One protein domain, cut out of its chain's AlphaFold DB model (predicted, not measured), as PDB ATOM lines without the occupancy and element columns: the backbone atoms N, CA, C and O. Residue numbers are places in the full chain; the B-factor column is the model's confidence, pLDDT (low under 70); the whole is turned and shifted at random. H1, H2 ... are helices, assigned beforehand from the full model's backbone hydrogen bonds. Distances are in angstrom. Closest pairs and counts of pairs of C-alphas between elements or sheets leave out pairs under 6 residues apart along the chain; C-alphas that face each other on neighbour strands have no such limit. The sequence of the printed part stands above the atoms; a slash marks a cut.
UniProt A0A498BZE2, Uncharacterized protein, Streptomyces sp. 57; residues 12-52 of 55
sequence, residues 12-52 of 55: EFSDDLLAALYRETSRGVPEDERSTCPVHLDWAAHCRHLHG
ATOM      1  N   GLU A  12     144.569 218.141 185.411       45.34
ATOM      2  CA  GLU A  12     144.731 217.110 186.445       45.34
ATOM      3  C   GLU A  12     145.557 215.894 185.986       45.34
ATOM      4  O   GLU A  12     146.072 215.158 186.818       45.34
ATOM      5  N   PHE A  13     145.731 215.704 184.674       53.47
ATOM      6  CA  PHE A  13     146.556 214.644 184.098       53.47
ATOM      7  C   PHE A  13     147.922 215.142 183.619       53.47
ATOM      8  O   PHE A  13     148.686 214.326 183.125       53.47
ATOM      9  N   SER A  14     148.266 216.435 183.715       64.06
ATOM     10  CA  SER A  14     149.535 216.918 183.145       64.06
ATOM     11  C   SER A  14     150.738 216.674 184.051       64.06
ATOM     12  O   SER A  14     151.730 216.122 183.589       64.06
ATOM     13  N   ASP A  15     150.682 217.042 185.332       67.38
ATOM     14  CA  ASP A  15     151.879 217.018 186.187       67.38
ATOM     15  C   ASP A  15     152.245 215.613 186.678       67.38
ATOM     16  O   ASP A  15     153.409 215.211 186.596       67.38
ATOM     17  N   ASP A  16     151.260 214.829 187.120       72.56
ATOM     18  CA  ASP A  16     151.496 213.454 187.575       72.56
ATOM     19  C   ASP A  16     151.937 212.543 186.427       72.56
ATOM     20  O   ASP A  16     152.843 211.722 186.592       72.56
ATOM     21  N   LEU A  17     151.363 212.736 185.236       74.06
ATOM     22  CA  LEU A  17     151.766 212.005 184.042       74.06
ATOM     23  C   LEU A  17     153.178 212.383 183.603       74.06
ATOM     24  O   LEU A  17     153.980 211.499 183.317       74.06
ATOM     25  N   LEU A  18     153.515 213.676 183.581       75.88
ATOM     26  CA  LEU A  18     154.871 214.126 183.258       75.88
ATOM     27  C   LEU A  18     155.890 213.585 184.267       75.88
ATOM     28  O   LEU A  18     156.972 213.144 183.876       75.88
ATOM     29  N   ALA A  19     155.543 213.550 185.554       77.81
ATOM     30  CA  ALA A  19     156.395 212.982 186.591       77.81
ATOM     31  C   ALA A  19     156.555 211.457 186.458       77.81
ATOM     32  O   ALA A  19     157.635 210.934 186.751       77.81
ATOM     33  N   ALA A  20     155.507 210.742 186.040       77.94
ATOM     34  CA  ALA A  20     155.559 209.310 185.750       77.94
ATOM     35  C   ALA A  20     156.431 209.032 184.519       77.94
ATOM     36  O   ALA A  20     157.399 208.281 184.622       77.94
ATOM     37  N   LEU A  21     156.184 209.740 183.411       78.31
ATOM     38  CA  LEU A  21     156.972 209.659 182.181       78.31
ATOM     39  C   LEU A  21     158.450 209.930 182.444       78.31
ATOM     40  O   LEU A  21     159.298 209.148 182.015       78.31
ATOM     41  N   TYR A  22     158.773 210.994 183.188       81.00
ATOM     42  CA  TYR A  22     160.150 211.336 183.543       81.00
ATOM     43  C   TYR A  22     160.813 210.250 184.392       81.00
ATOM     44  O   TYR A  22     161.963 209.890 184.141       81.00
ATOM     45  N   ARG A  23     160.107 209.708 185.394       82.69
ATOM     46  CA  ARG A  23     160.631 208.618 186.229       82.69
ATOM     47  C   ARG A  23     160.890 207.364 185.410       82.69
ATOM     48  O   ARG A  23     161.952 206.768 185.568       82.69
ATOM     49  N   GLU A  24     159.952 206.981 184.556       83.50
ATOM     50  CA  GLU A  24     160.042 205.768 183.747       83.50
ATOM     51  C   GLU A  24     161.145 205.867 182.688       83.50
ATOM     52  O   GLU A  24     161.942 204.938 182.557       83.50
ATOM     53  N   THR A  25     161.271 207.009 182.001       77.31
ATOM     54  CA  THR A  25     162.366 207.238 181.039       77.31
ATOM     55  C   THR A  25     163.720 207.386 181.723       77.31
ATOM     56  O   THR A  25     164.680 206.749 181.299       77.31
ATOM     57  N   SER A  26     163.818 208.161 182.807       81.62
ATOM     58  CA  SER A  26     165.097 208.384 183.502       81.62
ATOM     59  C   SER A  26     165.629 207.129 184.193       81.62
ATOM     60  O   SER A  26     166.836 206.991 184.371       81.62
ATOM     61  N   ARG A  27     164.741 206.213 184.600       83.06
ATOM     62  CA  ARG A  27     165.117 204.929 185.215       83.06
ATOM     63  C   ARG A  27     165.207 203.779 184.215       83.06
ATOM     64  O   ARG A  27     165.614 202.695 184.615       83.06
ATOM     65  N   GLY A  28     164.843 204.000 182.950       80.12
ATOM     66  CA  GLY A  28     164.837 202.959 181.924       80.12
ATOM     67  C   GLY A  28     163.880 201.810 182.245       80.12
ATOM     68  O   GLY A  28     164.234 200.655 182.030       80.12
ATOM     69  N   VAL A  29     162.695 202.114 182.787       78.88
ATOM     70  CA  VAL A  29     161.698 201.095 183.158       78.88
ATOM     71  C   VAL A  29     161.268 200.335 181.893       78.88
ATOM     72  O   VAL A  29     160.910 200.990 180.899       78.88
ATOM     73  N   PRO A  30     161.331 198.991 181.883       79.25
ATOM     74  CA  PRO A  30     160.909 198.184 180.742       79.25
ATOM     75  C   PRO A  30     159.395 198.310 180.522       79.25
ATOM     76  O   PRO A  30     158.648 198.606 181.449       79.25
ATOM     77  N   GLU A  31     158.950 198.177 179.271       74.12
ATOM     78  CA  GLU A  31     157.583 198.528 178.845       74.12
ATOM     79  C   GLU A  31     156.487 197.766 179.605       74.12
ATOM     80  O   GLU A  31     155.440 198.332 179.900       74.12
ATOM     81  N   ASP A  32     156.761 196.521 179.981       78.31
ATOM     82  CA  ASP A  32     155.878 195.641 180.746       78.31
ATOM     83  C   ASP A  32     155.716 196.037 182.224       78.31
ATOM     84  O   ASP A  32     154.747 195.628 182.864       78.31
ATOM     85  N   GLU A  33     156.612 196.873 182.755       77.81
ATOM     86  CA  GLU A  33     156.576 197.380 184.133       77.81
ATOM     87  C   GLU A  33     156.095 198.840 184.221       77.81
ATOM     88  O   GLU A  33     155.970 199.400 185.316       77.81
ATOM     89  N   ARG A  34     155.825 199.486 183.079       77.62
ATOM     90  CA  ARG A  34     155.369 200.881 183.046       77.62
ATOM     91  C   ARG A  34     153.924 200.985 183.509       77.62
ATOM     92  O   ARG A  34     153.040 200.259 183.065       77.62
ATOM     93  N   SER A  35     153.681 201.949 184.388       74.44
ATOM     94  CA  SER A  35     152.330 202.339 184.796       74.44
ATOM     95  C   SER A  35     151.711 203.326 183.804       74.44
ATOM     96  O   SER A  35     150.488 203.466 183.752       74.44
ATOM     97  N   THR A  36     152.536 204.001 182.999       73.12
ATOM     98  CA  THR A  36     152.068 204.910 181.952       73.12
ATOM     99  C   THR A  36     151.615 204.138 180.716       73.12
ATOM    100  O   THR A  36     152.361 203.334 180.161       73.12
ATOM    101  N   CYS A  37     150.392 204.390 180.244       71.88
ATOM    102  CA  CYS A  37     149.882 203.692 179.066       71.88
ATOM    103  C   CYS A  37     150.623 204.111 177.772       71.88
ATOM    104  O   CYS A  37     151.120 205.240 177.685       71.88
ATOM    105  N   PRO A  38     150.646 203.251 176.730       67.31
ATOM    106  CA  PRO A  38     151.376 203.506 175.481       67.31
ATOM    107  C   PRO A  38     151.026 204.835 174.799       67.31
ATOM    108  O   PRO A  38     151.894 205.496 174.237       67.31
ATOM    109  N   VAL A  39     149.764 205.265 174.905       67.62
ATOM    110  CA  VAL A  39     149.278 206.535 174.340       67.62
ATOM    111  C   VAL A  39     149.997 207.738 174.954       67.62
ATOM    112  O   VAL A  39     150.316 208.693 174.252       67.62
ATOM    113  N   HIS A  40     150.277 207.695 176.257       69.31
ATOM    114  CA  HIS A  40     150.978 208.776 176.941       69.31
ATOM    115  C   HIS A  40     152.502 208.655 176.842       69.31
ATOM    116  O   HIS A  40     153.195 209.669 176.897       69.31
ATOM    117  N   LEU A  41     153.036 207.447 176.647       66.81
ATOM    118  CA  LEU A  41     154.459 207.259 176.349       66.81
ATOM    119  C   LEU A  41     154.852 207.920 175.030       66.81
ATOM    120  O   LEU A  41     155.918 208.524 174.935       66.81
ATOM    121  N   ASP A  42     153.962 207.860 174.045       67.56
ATOM    122  CA  ASP A  42     154.161 208.473 172.739       67.56
ATOM    123  C   ASP A  42     153.439 209.824 172.601       67.56
ATOM    124  O   ASP A  42     153.165 210.284 171.492       67.56
ATOM    125  N   TRP A  43     153.129 210.497 173.722       69.38
ATOM    126  CA  TRP A  43     152.383 211.762 173.695       69.38
ATOM    127  C   TRP A  43     153.086 212.820 172.834       69.38
ATOM    128  O   TRP A  43     152.430 213.599 172.151       69.38
ATOM    129  N   ALA A  44     154.422 212.823 172.813       64.56
ATOM    130  CA  ALA A  44     155.205 213.753 172.012       64.56
ATOM    131  C   ALA A  44     154.996 213.540 170.503       64.56
ATOM    132  O   ALA A  44     154.941 214.521 169.761       64.56
ATOM    133  N   ALA A  45     154.843 212.296 170.033       65.56
ATOM    134  CA  ALA A  45     154.548 212.026 168.629       65.56
ATOM    135  C   ALA A  45     153.048 212.155 168.327       65.56
ATOM    136  O   ALA A  45     152.679 212.758 167.318       65.56
ATOM    137  N   HIS A  46     152.185 211.670 169.224       64.88
ATOM    138  CA  HIS A  46     150.731 211.733 169.071       64.88
ATOM    139  C   HIS A  46     150.203 213.168 169.122       64.88
ATOM    140  O   HIS A  46     149.379 213.536 168.293       64.88
ATOM    141  N   CYS A  47     150.709 214.011 170.021       65.19
ATOM    142  CA  CYS A  47     150.312 215.413 170.158       65.19
ATOM    143  C   CYS A  47     151.243 216.375 169.401       65.19
ATOM    144  O   CYS A  47     151.060 217.588 169.489       65.19
ATOM    145  N   ARG A  48     152.200 215.879 168.599       62.84
ATOM    146  CA  ARG A  48     153.087 216.717 167.763       62.84
ATOM    147  C   ARG A  48     152.313 217.751 166.939       62.84
ATOM    148  O   ARG A  48     152.760 218.884 166.792       62.84
ATOM    149  N   HIS A  49     151.154 217.356 166.410       66.31
ATOM    150  CA  HIS A  49     150.281 218.213 165.608       66.31
ATOM    151  C   HIS A  49     149.571 219.310 166.422       66.31
ATOM    152  O   HIS A  49     149.191 220.322 165.845       66.31
ATOM    153  N   LEU A  50     149.427 219.129 167.739       60.19
ATOM    154  CA  LEU A  50     148.832 220.098 168.671       60.19
ATOM    155  C   LEU A  50     149.878 221.059 169.250       60.19
ATOM    156  O   LEU A  50     149.567 222.202 169.561       60.19
ATOM    157  N   HIS A  51     151.132 220.615 169.385       60.06
ATOM    158  CA  HIS A  51     152.197 221.407 170.013       60.06
ATOM    159  C   HIS A  51     153.076 222.192 169.040       60.06
ATOM    160  O   HIS A  51     153.982 222.887 169.492       60.06
ATOM    161  N   GLY A  52     152.804 222.125 167.732       51.00
ATOM    162  CA  GLY A  52     153.298 223.103 166.761       51.00
ATOM    163  C   GLY A  52     154.799 223.389 166.836       51.00
ATOM    164  O   GLY A  52     155.201 224.532 166.628       51.00
TER     165      GLY A  52
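This is residues 12 to 52 of the 55 residues of an uncharacterized protein of Streptomyces sp. 57 (UniProt A0A498BZE2). One longer helix, H1, is followed by a stretch of ten residues that folds back so that the short helix H2 comes near H1; from there H2, H3 and H4, three single-turn helices, lead away from H1 in a row. No two of these helices touch. The printed part has 41 residues with four named helices in the order H1, H2, H3, H4 and no named strand, and its class is all helix. It is only just compact, close to loose, with a radius of gyration of the C-alphas of 10.6 A, and only just elongated, spanning 30 by 19 by 15 A.

H1, residues 15 to 27, and H2, residues 38 to 41, are close but not clearly touching; their closest C-alphas, of Leu 21 and Leu 41, are 6.8 A apart. H2 and H3, residues 43 to 46, are close but not clearly touching, with the C-alphas of Val 39 and His 46 closest at 7.5 A. H3 and H4, residues 48 to 51, meet only through their link. H1 is apart from H3 and from H4, and H2 is apart from H4. In H1 every O i to N i+4 pair is within hydrogen-bond range; H2, H3 and H4 are too short for such a pair, and the one O i to N i+3 pair is within range in H2 but not in H3 or H4.

H1 begins at C-alpha 15, at (151.879, 217.018, 186.187), and measures 18.0 A to C-alpha 27. H2 begins at C-alpha 38, at (151.376, 203.506, 175.481), and measures 4.9 A, as does H3. H4 measures 5.3 A and ends at C-alpha 51, at (152.197, 221.407, 170.013).

The C-alphas farthest apart, of Glu 33 and Gly 52, are 31.2 A apart. The printed part has no cut. The link from H1 to H2 is short, and those from H2 to H3 and from H3 to H4 are tight. The mean pLDDT of the printed part is 71.0, and residues 12 to 15 and 38 to 52 are under 70.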